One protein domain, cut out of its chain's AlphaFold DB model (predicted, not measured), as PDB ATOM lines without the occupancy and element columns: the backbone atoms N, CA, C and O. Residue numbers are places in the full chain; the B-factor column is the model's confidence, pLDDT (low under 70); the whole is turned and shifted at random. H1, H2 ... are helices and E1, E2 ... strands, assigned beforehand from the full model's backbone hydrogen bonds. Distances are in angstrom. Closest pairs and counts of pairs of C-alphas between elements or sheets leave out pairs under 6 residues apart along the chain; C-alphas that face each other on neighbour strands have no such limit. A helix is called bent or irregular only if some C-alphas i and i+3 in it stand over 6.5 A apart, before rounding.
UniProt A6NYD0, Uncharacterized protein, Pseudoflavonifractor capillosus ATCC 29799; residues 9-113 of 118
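AT A GLANCE: This is residues 9 to 113 of the 118 residues of an uncharacterized protein of Pseudoflavonifractor capillosus ATCC 29799 (UniProt A6NYD0). One antiparallel sheet of eight strands curls into a small barrel, with E4, E3 and E2 as one wall facing E5 to E8 and with E1 as the hinge between them. The edges E4 and E8 come near each other, a short pairing of residues 45 to 46 with 110 to 111 draws the ring together, and the one helix, H1, packs on the outside at the hinge, over E1 and E2. The printed part has 105 residues, with eight named strands and one named helix in the order E1 E2 E3 E4 H1 E5 E6 E7 E8; the sheet's order is E4 E3 E2 E1 E5 E6 E7 E8, and the class is mostly strand. The whole is compact, with a radius of gyration of the C-alphas of 12.1 A, and rounded, spanning 34 by 30 by 25 A.

IN THESE COORDINATES: E1, residues 9 to 16, begins at C-alpha 9 (41.660, 40.301, 37.608), measures 19.7 A and bends by 55 degrees at residue 12. E2, residues 19 to 26, measures 22.5 A, and E3 is residues 31 to 35. E4, residues 42 to 49, measures 16.3 A and bends by 79 degrees at residue 46. H1, residues 58 to 66, measures 12.0 A and begins at C-alpha 58 (43.794, 38.245, 27.020). E5 is residues 75 to 78, E6 is residues 82 to 88 with 18.1 A, and E7 is residues 91 to 96 with 17.1 A. E8, residues 105 to 108, ends at C-alpha 108 (20.204, 40.811, 30.369).

HOW THE PARTS SIT: The sheet is a folded sheet, one sheet bent back on itself into two leaves, with 27 pairs of C-alphas within 11 A between them. It holds two meanders, runs of strands each the antiparallel neighbour of the one before: E1 E2 E3 E4 and E5 E6 E7 E8. In the hairpin of E1 and E2, N 14 and O 21 are within hydrogen-bond range at 2.9 A. E1 and E5 are antiparallel at 167 degrees, with N 76 and O 13 at 2.8 A. In the hairpin of E6 and E7, N 85 and O 93 are 2.8 A apart. The edge strands E4 and E8 come closest at the C-alphas of Glu 47 and Val 108, 7.1 A. H1 is on the sheet at a height of 8.1 A, over E1 and only just over E2, on which 3 of its 9 C-alphas fall. On the local plane it runs slantwise to the strands, at 33 degrees to E1; its closest C-alphas to E1 are those of Pro 58 and Val 13, 6.1 A. Every O i to N i+4 pair in H1 is within hydrogen-bond range.

THE WHOLE: The C-alphas of Met 39 and Asp 98, the two farthest apart, are 35.2 A from each other. The printed part has no cut and no long link. The mean pLDDT of the printed part is 85.7; residues 40, 51 and 113 are under 70.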
ATOM      1  N   VAL A   9      41.097  41.399  38.386       90.19
ATOM      2  CA  VAL A   9      41.660  40.301  37.608       90.19
ATOM      3  C   VAL A   9      41.208  40.420  36.170       90.19
ATOM      4  O   VAL A   9      40.033  40.660  35.899       90.19
ATOM      5  N   LEU A  10      42.139  40.217  35.241       91.50
ATOM      6  CA  LEU A  10      41.807  40.117  33.830       91.50
ATOM      7  C   LEU A  10      41.089  38.790  33.593       91.50
ATOM      8  O   LEU A  10      41.697  37.727  33.644       91.50
ATOM      9  N   CYS A  11      39.790  38.875  33.346       91.81
ATOM     10  CA  CYS A  11      38.888  37.731  33.263       91.81
ATOM     11  C   CYS A  11      38.338  37.518  31.847       91.81
ATOM     12  O   CYS A  11      37.638  36.539  31.607       91.81
ATOM     13  N   GLY A  12      38.612  38.411  30.894       92.81
ATOM     14  CA  GLY A  12      38.019  38.315  29.565       92.81
ATOM     15  C   GLY A  12      38.517  39.340  28.557       92.81
ATOM     16  O   GLY A  12      39.450  40.101  28.821       92.81
ATOM     17  N   VAL A  13      37.865  39.364  27.395       93.81
ATOM     18  CA  VAL A  13      38.102  40.327  26.311       93.81
ATOM     19  C   VAL A  13      36.774  40.713  25.676       93.81
ATOM     20  O   VAL A  13      35.915  39.858  25.463       93.81
ATOM     21  N   ILE A  14      36.630  41.988  25.327       91.75
ATOM     22  CA  ILE A  14      35.551  42.509  24.492       91.75
ATOM     23  C   ILE A  14      36.133  43.102  23.208       91.75
ATOM     24  O   ILE A  14      37.200  43.708  23.211       91.75
ATOM     25  N   PHE A  15      35.437  42.897  22.102       88.56
ATOM     26  CA  PHE A  15      35.698  43.494  20.811       88.56
ATOM     27  C   PHE A  15      34.763  44.681  20.626       88.56
ATOM     28  O   PHE A  15      33.568  44.523  20.371       88.56
ATOM     29  N   GLU A  16      35.318  45.878  20.735       82.25
ATOM     30  CA  GLU A  16      34.566  47.112  20.594       82.25
ATOM     31  C   GLU A  16      35.300  48.065  19.655       82.25
ATOM     32  O   GLU A  16      36.521  48.192  19.680       82.25
ATOM     33  N   ASN A  17      34.548  48.730  18.772       79.50
ATOM     34  CA  ASN A  17      35.087  49.719  17.833       79.50
ATOM     35  C   ASN A  17      36.246  49.212  16.944       79.50
ATOM     36  O   ASN A  17      37.026  50.004  16.422       79.50
ATOM     37  N   GLY A  18      36.322  47.899  16.702       80.69
ATOM     38  CA  GLY A  18      37.368  47.289  15.877       80.69
ATOM     39  C   GLY A  18      38.646  46.920  16.637       80.69
ATOM     40  O   GLY A  18      39.600  46.478  15.998       80.69
ATOM     41  N   GLU A  19      38.663  47.077  17.961       85.31
ATOM     42  CA  GLU A  19      39.793  46.749  18.829       85.31
ATOM     43  C   GLU A  19      39.377  45.783  19.949       85.31
ATOM     44  O   GLU A  19      38.225  45.759  20.384       85.31
ATOM     45  N   CYS A  20      40.325  44.963  20.409       87.25
ATOM     46  CA  CYS A  20      40.138  44.099  21.573       87.25
ATOM     47  C   CYS A  20      40.536  44.854  22.845       87.25
ATOM     48  O   CYS A  20      41.710  45.197  23.007       87.25
ATOM     49  N   SER A  21      39.595  45.025  23.768       90.88
ATOM     50  CA  SER A  21      39.838  45.557  25.108       90.88
ATOM     51  C   SER A  21      39.782  44.444  26.159       90.88
ATOM     52  O   SER A  21      38.880  43.603  26.115       90.88
ATOM     53  N   PRO A  22      40.720  44.411  27.122       91.50
ATOM     54  CA  PRO A  22      40.670  43.457  28.224       91.50
ATOM     55  C   PRO A  22      39.505  43.776  29.168       91.50
ATOM     56  O   PRO A  22      39.256  44.938  29.482       91.50
ATOM     57  N   ILE A  23      38.822  42.742  29.650       92.31
ATOM     58  CA  ILE A  23      37.796  42.863  30.689       92.31
ATOM     59  C   ILE A  23      38.435  42.538  32.037       92.31
ATOM     60  O   ILE A  23      39.075  41.495  32.205       92.31
ATOM     61  N   TYR A  24      38.227  43.432  32.993       91.31
ATOM     62  CA  TYR A  24      38.650  43.318  34.376       91.31
ATOM     63  C   TYR A  24      37.446  43.015  35.259       91.31
ATOM     64  O   TYR A  24      36.390  43.621  35.108       91.31
ATOM     65  N   CYS A  25      37.613  42.084  36.185       90.00
ATOM     66  CA  CYS A  25      36.617  41.728  37.178       90.00
ATOM     67  C   CYS A  25      37.177  42.012  38.570       90.00
ATOM     68  O   CYS A  25      38.252  41.509  38.911       90.00
ATOM     69  N   ASN A  26      36.449  42.760  39.392       87.44
ATOM     70  CA  ASN A  26      36.840  42.979  40.774       87.44
ATOM     71  C   ASN A  26      36.567  41.721  41.606       87.44
ATOM     72  O   ASN A  26      35.429  41.277  41.717       87.44
ATOM     73  N   GLN A  27      37.588  41.156  42.247       82.88
ATOM     74  CA  GLN A  27      37.453  39.926  43.038       82.88
ATOM     75  C   GLN A  27      36.603  40.082  44.307       82.88
ATOM     76  O   GLN A  27      36.225  39.080  44.912       82.88
ATOM     77  N   VAL A  28      36.347  41.312  44.764       83.06
ATOM     78  CA  VAL A  28      35.576  41.569  45.988       83.06
ATOM     79  C   VAL A  28      34.108  41.824  45.666       83.06
ATOM     80  O   VAL A  28      33.242  41.292  46.358       83.06
ATOM     81  N   THR A  29      33.824  42.648  44.655       83.50
ATOM     82  CA  THR A  29      32.445  42.998  44.272       83.50
ATOM     83  C   THR A  29      31.875  42.085  43.189       83.50
ATOM     84  O   THR A  29      30.658  42.016  43.043       83.50
ATOM     85  N   GLY A  30      32.731  41.380  42.445       83.31
ATOM     86  CA  GLY A  30      32.368  40.596  41.266       83.31
ATOM     87  C   GLY A  30      32.109  41.446  40.019       83.31
ATOM     88  O   GLY A  30      31.855  40.890  38.955       83.31
ATOM     89  N   GLU A  31      32.162  42.775  40.124       87.88
ATOM     90  CA  GLU A  31      31.821  43.691  39.034       87.88
ATOM     91  C   GLU A  31      32.822  43.586  37.884       87.88
ATOM     92  O   GLU A  31      34.035  43.559  38.105       87.88
ATOM     93  N   CYS A  32      32.312  43.549  36.652       88.94
ATOM     94  CA  CYS A  32      33.122  43.448  35.442       88.94
ATOM     95  C   CYS A  32      33.111  44.769  34.667       88.94
ATOM     96  O   CYS A  32      32.047  45.319  34.390       88.94
ATOM     97  N   TYR A  33      34.273  45.252  34.250       90.88
ATOM     98  CA  TYR A  33      34.412  46.470  33.459       90.88
ATOM     99  C   TYR A  33      35.545  46.346  32.433       90.88
ATOM    100  O   TYR A  33      36.392  45.461  32.531       90.88
ATOM    101  N   PHE A  34      35.593  47.229  31.439       90.06
ATOM    102  CA  PHE A  34      36.690  47.271  30.464       90.06
ATOM    103  C   PHE A  34      37.076  48.714  30.104       90.06
ATOM    104  O   PHE A  34      36.230  49.601  30.193       90.06
ATOM    105  N   PRO A  35      38.328  48.987  29.694       86.31
ATOM    106  CA  PRO A  35      38.729  50.301  29.211       86.31
ATOM    107  C   PRO A  35      38.225  50.503  27.774       86.31
ATOM    108  O   PRO A  35      38.598  49.752  26.867       86.31
ATOM    109  N   ASP A  36      37.383  51.516  27.559       80.69
ATOM    110  CA  ASP A  36      36.891  51.877  26.228       80.69
ATOM    111  C   ASP A  36      38.065  52.397  25.376       80.69
ATOM    112  O   ASP A  36      38.699  53.402  25.740       80.69
ATOM    113  N   PRO A  37      38.377  51.742  24.241       70.38
ATOM    114  CA  PRO A  37      39.553  52.075  23.443       70.38
ATOM    115  C   PRO A  37      39.436  53.441  22.752       70.38
ATOM    116  O   PRO A  37      40.443  54.046  22.383       70.38
ATOM    117  N   VAL A  38      38.216  53.960  22.586       76.38
ATOM    118  CA  VAL A  38      37.939  55.218  21.885       76.38
ATOM    119  C   VAL A  38      37.764  56.363  22.869       76.38
ATOM    120  O   VAL A  38      38.339  57.436  22.677       76.38
ATOM    121  N   MET A  39      36.965  56.157  23.913       71.38
ATOM    122  CA  MET A  39      36.587  57.229  24.832       71.38
ATOM    123  C   MET A  39      37.544  57.378  26.021       71.38
ATOM    124  O   MET A  39      37.520  58.409  26.691       71.38
ATOM    125  N   SER A  40      38.465  56.421  26.213       69.81
ATOM    126  CA  SER A  40      39.512  56.446  27.249       69.81
ATOM    127  C   SER A  40      38.991  56.479  28.695       69.81
ATOM    128  O   SER A  40      39.729  56.881  29.596       69.81
ATOM    129  N   TYR A  41      37.750  56.042  28.918       78.62
ATOM    130  CA  TYR A  41      37.159  55.795  30.235       78.62
ATOM    131  C   TYR A  41      36.817  54.310  30.400       78.62
ATOM    132  O   TYR A  41      36.736  53.569  29.419       78.62
ATOM    133  N   ASN A  42      36.622  53.857  31.636       79.75
ATOM    134  CA  ASN A  42      36.204  52.482  31.899       79.75
ATOM    135  C   ASN A  42      34.688  52.338  31.687       79.75
ATOM    136  O   ASN A  42      33.930  53.256  31.978       79.75
ATOM    137  N   ARG A  43      34.220  51.190  31.201       84.06
ATOM    138  CA  ARG A  43      32.799  50.866  31.014       84.06
ATOM    139  C   ARG A  43      32.409  49.679  31.866       84.06
ATOM    140  O   ARG A  43      33.030  48.625  31.761       84.06
ATOM    141  N   LEU A  44      31.379  49.858  32.688       86.88
ATOM    142  CA  LEU A  44      30.826  48.815  33.543       86.88
ATOM    143  C   LEU A  44      29.876  47.937  32.737       86.88
ATOM    144  O   LEU A  44      29.009  48.446  32.029       86.88
ATOM    145  N   ILE A  45      29.996  46.628  32.911       87.62
ATOM    146  CA  ILE A  45      29.035  45.646  32.421       87.62
ATOM    147  C   ILE A  45      28.051  45.397  33.568       87.62
ATOM    148  O   ILE A  45      28.268  44.545  34.427       87.62
ATOM    149  N   SER A  46      27.002  46.211  33.635       74.62
ATOM    150  CA  SER A  46      25.989  46.140  34.687       74.62
ATOM    151  C   SER A  46      25.170  44.853  34.590       74.62
ATOM    152  O   SER A  46      25.071  44.240  33.525       74.62
ATOM    153  N   GLU A  47      24.597  44.447  35.725       75.25
ATOM    154  CA  GLU A  47      23.891  43.171  35.928       75.25
ATOM    155  C   GLU A  47      24.772  41.919  35.750       75.25
ATOM    156  O   GLU A  47      24.281  40.794  35.861       75.25
ATOM    157  N   LEU A  48      26.084  42.094  35.534       79.81
ATOM    158  CA  LEU A  48      27.051  41.008  35.502       79.81
ATOM    159  C   LEU A  48      27.944  41.020  36.748       79.81
ATOM    160  O   LEU A  48      28.773  41.912  36.924       79.81
ATOM    161  N   SER A  49      27.805  39.982  37.576       73.19
ATOM    162  CA  SER A  49      28.754  39.658  38.641       73.19
ATOM    163  C   SER A  49      29.450  38.326  38.350       73.19
ATOM    164  O   SER A  49      28.813  37.284  38.184       73.19
ATOM    165  N   ALA A  50      30.777  38.353  38.270       75.75
ATOM    166  CA  ALA A  50      31.605  37.158  38.274       75.75
ATOM    167  C   ALA A  50      32.062  36.906  39.714       75.75
ATOM    168  O   ALA A  50      33.053  37.480  40.153       75.75
ATOM    169  N   ASP A  51      31.328  36.070  40.454       69.69
ATOM    170  CA  ASP A  51      31.583  35.822  41.884       69.69
ATOM    171  C   ASP A  51      32.955  35.160  42.148       69.69
ATOM    172  O   ASP A  51      33.527  35.309  43.227       69.69
ATOM    173  N   GLU A  52      33.500  34.451  41.153       77.94
ATOM    174  CA  GLU A  52      34.826  33.821  41.184       77.94
ATOM    175  C   GLU A  52      35.566  34.093  39.859       77.94
ATOM    176  O   GLU A  52      35.689  33.206  39.009       77.94
ATOM    177  N   PRO A  53      36.028  35.334  39.616       79.25
ATOM    178  CA  PRO A  53      36.700  35.655  38.370       79.25
ATOM    179  C   PRO A  53      38.083  34.999  38.350       79.25
ATOM    180  O   PRO A  53      38.828  35.035  39.335       79.25
ATOM    181  N   VAL A  54      38.430  34.399  37.213       83.69
ATOM    182  CA  VAL A  54      39.698  33.689  37.025       83.69
ATOM    183  C   VAL A  54      40.578  34.476  36.069       83.69
ATOM    184  O   VAL A  54      40.104  34.965  35.047       83.69
ATOM    185  N   GLU A  55      41.862  34.583  36.408       86.44
ATOM    186  CA  GLU A  55      42.841  35.249  35.553       86.44
ATOM    187  C   GLU A  55      43.064  34.440  34.276       86.44
ATOM    188  O   GLU A  55      43.357  33.240  34.328       86.44
ATOM    189  N   VAL A  56      42.932  35.106  33.132       86.50
ATOM    190  CA  VAL A  56      43.153  34.532  31.803       86.50
ATOM    191  C   VAL A  56      44.173  35.355  31.027       86.50
ATOM    192  O   VAL A  56      44.390  36.531  31.316       86.50
ATOM    193  N   ASP A  57      44.794  34.747  30.015       88.44
ATOM    194  CA  ASP A  57      45.605  35.499  29.062       88.44
ATOM    195  C   ASP A  57      44.674  36.188  28.040       88.44
ATOM    196  O   ASP A  57      43.971  35.498  27.292       88.44
ATOM    197  N   PRO A  58      44.632  37.533  27.980       84.25
ATOM    198  CA  PRO A  58      43.794  38.245  27.020       84.25
ATOM    199  C   PRO A  58      44.152  37.919  25.569       84.25
ATOM    200  O   PRO A  58      43.281  38.007  24.710       84.25
ATOM    201  N   ALA A  59      45.405  37.567  25.266       85.94
ATOM    202  CA  ALA A  59      45.814  37.254  23.901       85.94
ATOM    203  C   ALA A  59      45.166  35.952  23.415       85.94
ATOM    204  O   ALA A  59      44.597  35.932  22.323       85.94
ATOM    205  N   ASP A  60      45.176  34.913  24.254       87.56
ATOM    206  CA  ASP A  60      44.564  33.616  23.946       87.56
ATOM    207  C   ASP A  60      43.047  33.760  23.748       87.56
ATOM    208  O   ASP A  60      42.461  33.219  22.805       87.56
ATOM    209  N   ILE A  61      42.399  34.540  24.618       87.31
ATOM    210  CA  ILE A  61      40.958  34.797  24.543       87.31
ATOM    211  C   ILE A  61      40.612  35.626  23.298       87.31
ATOM    212  O   ILE A  61      39.652  35.309  22.594       87.31
ATOM    213  N   ALA A  62      41.385  36.676  23.007       86.00
ATOM    214  CA  ALA A  62      41.179  37.522  21.836       86.00
ATOM    215  C   ALA A  62      41.297  36.721  20.533       86.00
ATOM    216  O   ALA A  62      40.454  36.872  19.650       86.00
ATOM    217  N   GLU A  63      42.306  35.851  20.423       86.75
ATOM    218  CA  GLU A  63      42.468  34.958  19.273       86.75
ATOM    219  C   GLU A  63      41.244  34.049  19.120       86.75
ATOM    220  O   GLU A  63      40.636  34.021  18.052       86.75
ATOM    221  N   ALA A  64      40.791  33.410  20.200       85.19
ATOM    222  CA  ALA A  64      39.625  32.531  20.170       85.19
ATOM    223  C   ALA A  64      38.311  33.256  19.799       85.19
ATOM    224  O   ALA A  64      37.471  32.689  19.092       85.19
ATOM    225  N   VAL A  65      38.126  34.512  20.226       83.25
ATOM    226  CA  VAL A  65      36.990  35.352  19.798       83.25
ATOM    227  C   VAL A  65      37.079  35.661  18.301       83.25
ATOM    228  O   VAL A  65      36.103  35.461  17.580       83.25
ATOM    229  N   VAL A  66      38.249  36.084  17.810       81.56
ATOM    230  CA  VAL A  66      38.472  36.416  16.388       81.56
ATOM    231  C   VAL A  66      38.320  35.190  15.482       81.56
ATOM    232  O   VAL A  66      37.771  35.293  14.385       81.56
ATOM    233  N   GLU A  67      38.762  34.020  15.939       84.88
ATOM    234  CA  GLU A  67      38.598  32.742  15.240       84.88
ATOM    235  C   GLU A  67      37.161  32.194  15.309       84.88
ATOM    236  O   GLU A  67      36.829  31.232  14.611       84.88
ATOM    237  N   GLY A  68      36.286  32.803  16.118       81.56
ATOM    238  CA  GLY A  68      34.889  32.399  16.270       81.56
ATOM    239  C   GLY A  68      34.700  31.105  17.066       81.56
ATOM    240  O   GLY A  68      33.676  30.436  16.913       81.56
ATOM    241  N   VAL A  69      35.659  30.742  17.927       84.25
ATOM    242  CA  VAL A  69      35.632  29.519  18.756       84.25
ATOM    243  C   VAL A  69      34.396  29.476  19.660       84.25
ATOM    244  O   VAL A  69      33.823  28.409  19.883       84.25
ATOM    245  N   TYR A  70      33.948  30.637  20.141       83.69
ATOM    246  CA  TYR A  70      32.790  30.781  21.031       83.69
ATOM    247  C   TYR A  70      31.459  31.019  20.288       83.69
ATOM    248  O   TYR A  70      30.402  31.132  20.916       83.69
ATOM    249  N   GLY A  71      31.491  31.057  18.950       85.00
ATOM    250  CA  GLY A  71      30.372  31.486  18.112       85.00
ATOM    251  C   GLY A  71      30.265  33.011  17.994       85.00
ATOM    252  O   GLY A  71      31.217  33.739  18.263       85.00
ATOM    253  N   GLU A  72      29.100  33.494  17.560       86.31
ATOM    254  CA  GLU A  72      28.831  34.928  17.398       86.31
ATOM    255  C   GLU A  72      28.719  35.610  18.771       86.31
ATOM    256  O   GLU A  72      27.772  35.375  19.524       86.31
ATOM    257  N   CYS A  73      29.720  36.421  19.106       90.50
ATOM    258  CA  CYS A  73      29.784  37.222  20.321       90.50
ATOM    259  C   CYS A  73      30.675  38.448  20.088       90.50
ATOM    260  O   CYS A  73      31.557  38.431  19.227       90.50
ATOM    261  N   ILE A  74      30.433  39.505  20.857       90.56
ATOM    262  CA  ILE A  74      31.281  40.697  20.910       90.56
ATOM    263  C   ILE A  74      32.317  40.603  22.026       90.56
ATOM    264  O   ILE A  74      33.173  41.460  22.120       90.56
ATOM    265  N   GLY A  75      32.272  39.590  22.884       91.56
ATOM    266  CA  GLY A  75      33.251  39.420  23.950       91.56
ATOM    267  C   GLY A  75      32.972  38.190  24.792       91.56
ATOM    268  O   GLY A  75      31.908  37.577  24.685       91.56
ATOM    269  N   VAL A  76      33.930  37.829  25.637       92.88
ATOM    270  CA  VAL A  76      33.808  36.700  26.558       92.88
ATOM    271  C   VAL A  76      34.454  37.009  27.899       92.88
ATOM    272  O   VAL A  76      35.493  37.662  27.961       92.88
ATOM    273  N   ILE A  77      33.843  36.499  28.964       92.00
ATOM    274  CA  ILE A  77      34.345  36.543  30.338       92.00
ATOM    275  C   ILE A  77      34.405  35.116  30.867       92.00
ATOM    276  O   ILE A  77      33.483  34.326  30.666       92.00
ATOM    277  N   TYR A  78      35.496  34.793  31.544       88.94
ATOM    278  CA  TYR A  78      35.787  33.482  32.085       88.94
ATOM    279  C   TYR A  78      35.694  33.517  33.614       88.94
ATOM    280  O   TYR A  78      36.403  34.274  34.279       88.94
ATOM    281  N   ASN A  79      34.830  32.677  34.184       83.44
ATOM    282  CA  ASN A  79      34.628  32.578  35.636       83.44
ATOM    283  C   ASN A  79      35.008  31.189  36.189       83.44
ATOM    284  O   ASN A  79      34.435  30.708  37.162       83.44
ATOM    285  N   GLY A  80      35.950  30.505  35.531       81.50
ATOM    286  CA  GLY A  80      36.443  29.191  35.952       81.50
ATOM    287  C   GLY A  80      35.766  28.034  35.224       81.50
ATOM    288  O   GLY A  80      36.416  27.342  34.437       81.50
ATOM    289  N   GLU A  81      34.478  27.824  35.493       84.88
ATOM    290  CA  GLU A  81      33.694  26.711  34.930       84.88
ATOM    291  C   GLU A  81      32.740  27.146  33.809       84.88
ATOM    292  O   GLU A  81      32.316  26.314  33.000       84.88
ATOM    293  N   MET A  82      32.440  28.445  33.719       89.56
ATOM    294  CA  MET A  82      31.566  29.014  32.698       89.56
ATOM    295  C   MET A  82      32.286  30.082  31.867       89.56
ATOM    296  O   MET A  82      33.198  30.786  32.307       89.56
ATOM    297  N   ILE A  83      31.815  30.206  30.632       90.81
ATOM    298  CA  ILE A  83      32.099  31.304  29.722       90.81
ATOM    299  C   ILE A  83      30.823  32.122  29.620       90.81
ATOM    300  O   ILE A  83      29.773  31.624  29.210       90.81
ATOM    301  N   ILE A  84      30.920  33.393  29.968       92.75
ATOM    302  CA  ILE A  84      29.878  34.377  29.726       92.75
ATOM    303  C   ILE A  84      30.198  35.045  28.396       92.75
ATOM    304  O   ILE A  84      31.157  35.802  28.281       92.75
ATOM    305  N   LYS A  85      29.400  34.748  27.376       92.94
ATOM    306  CA  LYS A  85      29.503  35.348  26.047       92.94
ATOM    307  C   LYS A  85      28.689  36.631  26.020       92.94
ATOM    308  O   LYS A  85      27.476  36.576  26.203       92.94
ATOM    309  N   LEU A  86      29.332  37.758  25.756       92.50
ATOM    310  CA  LEU A  86      28.669  39.030  25.486       92.50
ATOM    311  C   LEU A  86      28.168  38.984  24.041       92.50
ATOM    312  O   LEU A  86      28.968  38.860  23.115       92.50
ATOM    313  N   VAL A  87      26.855  39.001  23.832       91.69
ATOM    314  CA  VAL A  87      26.246  38.904  22.490       91.69
ATOM    315  C   VAL A  87      26.000  40.295  21.909       91.69
ATOM    316  O   VAL A  87      26.191  40.511  20.715       91.69
ATOM    317  N   SER A  88      25.603  41.227  22.766       90.38
ATOM    318  CA  SER A  88      25.358  42.640  22.481       90.38
ATOM    319  C   SER A  88      25.525  43.442  23.771       90.38
ATOM    320  O   SER A  88      25.727  42.866  24.841       90.38
ATOM    321  N   ASP A  89      25.390  44.760  23.681       88.50
ATOM    322  CA  ASP A  89      25.497  45.675  24.825       88.50
ATOM    323  C   ASP A  89      24.418  45.448  25.901       88.50
ATOM    324  O   ASP A  89      24.549  45.940  27.019       88.50
ATOM    325  N   ASP A  90      23.355  44.706  25.571       90.56
ATOM    326  CA  ASP A  90      22.206  44.429  26.434       90.56
ATOM    327  C   ASP A  90      21.969  42.930  26.715       90.56
ATOM    328  O   ASP A  90      21.024  42.554  27.419       90.56
ATOM    329  N   GLN A  91      22.803  42.040  26.167       91.94
ATOM    330  CA  GLN A  91      22.591  40.598  26.275       91.94
ATOM    331  C   GLN A  91      23.883  39.797  26.409       91.94
ATOM    332  O   GLN A  91      24.823  39.935  25.625       91.94
ATOM    333  N   ALA A  92      23.851  38.835  27.329       92.81
ATOM    334  CA  ALA A  92      24.876  37.816  27.469       92.81
ATOM    335  C   ALA A  92      24.292  36.396  27.509       92.81
ATOM    336  O   ALA A  92      23.086  36.179  27.681       92.81
ATOM    337  N   VAL A  93      25.166  35.412  27.302       93.00
ATOM    338  CA  VAL A  93      24.860  33.980  27.348       93.00
ATOM    339  C   VAL A  93      25.910  33.267  28.190       93.00
ATOM    340  O   VAL A  93      27.082  33.259  27.824       93.00
ATOM    341  N   GLY A  94      25.494  32.602  29.264       91.88
ATOM    342  CA  GLY A  94      26.365  31.741  30.064       91.88
ATOM    343  C   GLY A  94      26.386  30.311  29.525       91.88
ATOM    344  O   GLY A  94      25.339  29.666  29.456       91.88
ATOM    345  N   VAL A  95      27.563  29.800  29.164       91.75
ATOM    346  CA  VAL A  95      27.775  28.410  28.724       91.75
ATOM    347  C   VAL A  95      28.890  27.740  29.524       91.75
ATOM    348  O   VAL A  95      29.813  28.425  29.952       91.75
ATOM    349  N   PRO A  96      28.861  26.413  29.699       91.50
ATOM    350  CA  PRO A  96      29.994  25.676  30.249       91.50
ATOM    351  C   PRO A  96      31.244  25.790  29.370       91.50
ATOM    352  O   PRO A  96      31.150  25.788  28.139       91.50
ATOM    353  N   VAL A  97      32.424  25.835  29.990       87.75
ATOM    354  CA  VAL A  97      33.717  25.917  29.279       87.75
ATOM    355  C   VAL A  97      33.961  24.716  28.366       87.75
ATOM    356  O   VAL A  97      34.563  24.853  27.303       87.75
ATOM    357  N   ASP A  98      33.493  23.533  28.758       87.94
ATOM    358  CA  ASP A  98      33.606  22.303  27.973       87.94
ATOM    359  C   ASP A  98      32.637  22.260  26.777       87.94
ATOM    360  O   ASP A  98      32.779  21.405  25.899       87.94
ATOM    361  N   ASN A  99      31.690  23.204  26.700       89.31
ATOM    362  CA  ASN A  99      30.753  23.354  25.590       89.31
ATOM    363  C   ASN A  99      30.550  24.834  25.176       89.31
ATOM    364  O   ASN A  99      29.432  25.358  25.256       89.31
ATOM    365  N   PRO A 100      31.604  25.512  24.678       85.62
ATOM    366  CA  PRO A 100      31.618  26.964  24.439       85.62
ATOM    367  C   PRO A 100      30.607  27.441  23.381       85.62
ATOM    368  O   PRO A 100      30.126  28.578  23.404       85.62
ATOM    369  N   THR A 101      30.247  26.566  22.445       87.38
ATOM    370  CA  THR A 101      29.289  26.845  21.364       87.38
ATOM    371  C   THR A 101      27.867  26.398  21.694       87.38
ATOM    372  O   THR A 101      26.978  26.527  20.855       87.38
ATOM    373  N   GLY A 102      27.635  25.885  22.904       83.50
ATOM    374  CA  GLY A 102      26.328  25.411  23.338       83.50
ATOM    375  C   GLY A 102      25.274  26.512  23.462       83.50
ATOM    376  O   GLY A 102      25.575  27.709  23.559       83.50
ATOM    377  N   ASP A 103      24.019  26.068  23.516       80.69
ATOM    378  CA  ASP A 103      22.881  26.898  23.893       80.69
ATOM    379  C   ASP A 103      22.888  27.074  25.416       80.69
ATOM    380  O   ASP A 103      22.542  26.163  26.171       80.69
ATOM    381  N   GLY A 104      23.369  28.233  25.856       84.38
ATOM    382  CA  GLY A 104      23.463  28.611  27.261       84.38
ATOM    383  C   GLY A 104      22.238  29.351  27.787       84.38
ATOM    384  O   GLY A 104      21.283  29.628  27.056       84.38
ATOM    385  N   GLU A 105      22.292  29.724  29.063       87.94
ATOM    386  CA  GLU A 105      21.288  30.599  29.663       87.94
ATOM    387  C   GLU A 105      21.511  32.042  29.202       87.94
ATOM    388  O   GLU A 105      22.604  32.589  29.347       87.94
ATOM    389  N   ARG A 106      20.473  32.649  28.617       91.00
ATOM    390  CA  ARG A 106      20.472  34.058  28.205       91.00
ATOM    391  C   ARG A 106      20.039  34.934  29.366       91.00
ATOM    392  O   ARG A 106      18.988  34.684  29.950       91.00
ATOM    393  N   PHE A 107      20.778  36.006  29.601       90.00
ATOM    394  CA  PHE A 107      20.425  37.015  30.590       90.00
ATOM    395  C   PHE A 107      20.726  38.421  30.072       90.00
ATOM    396  O   PHE A 107      21.422  38.607  29.069       90.00
ATOM    397  N   VAL A 108      20.088  39.395  30.712       90.81
ATOM    398  CA  VAL A 108      20.204  40.811  30.369       90.81
ATOM    399  C   VAL A 108      21.442  41.362  31.058       90.81
ATOM    400  O   VAL A 108      21.677  41.054  32.223       90.81
ATOM    401  N   ILE A 109      22.204  42.159  30.325       90.44
ATOM    402  CA  ILE A 109      23.288  42.988  30.851       90.44
ATOM    403  C   ILE A 109      23.034  44.428  30.414       90.44
ATOM    404  O   ILE A 109      22.125  44.675  29.624       90.44
ATOM    405  N   ASP A 110      23.818  45.374  30.910       86.44
ATOM    406  CA  ASP A 110      23.812  46.735  30.373       86.44
ATOM    407  C   ASP A 110      25.218  47.330  30.433       86.44
ATOM    408  O   ASP A 110      25.791  47.493  31.513       86.44
ATOM    409  N   ILE A 111      25.803  47.620  29.272       84.81
ATOM    410  CA  ILE A 111      27.145  48.200  29.183       84.81
ATOM    411  C   ILE A 111      27.055  49.737  29.172       84.81
ATOM    412  O   ILE A 111      27.037  50.368  28.109       84.81
ATOM    413  N   TYR A 112      27.054  50.349  30.362       72.88
ATOM    414  CA  TYR A 112      27.020  51.809  30.547       72.88
ATOM    415  C   TYR A 112      28.328  52.510  30.121       72.88
ATOM    416  O   TYR A 112      29.398  51.901  30.045       72.88
ATOM    417  N   GLY A 113      28.232  53.817  29.843       62.34
ATOM    418  CA  GLY A 113      29.367  54.735  29.682       62.34
ATOM    419  C   GLY A 113      29.669  55.486  30.985       62.34
ATOM    420  O   GLY A 113      28.728  55.927  31.639       62.34
TER     421      GLY A 113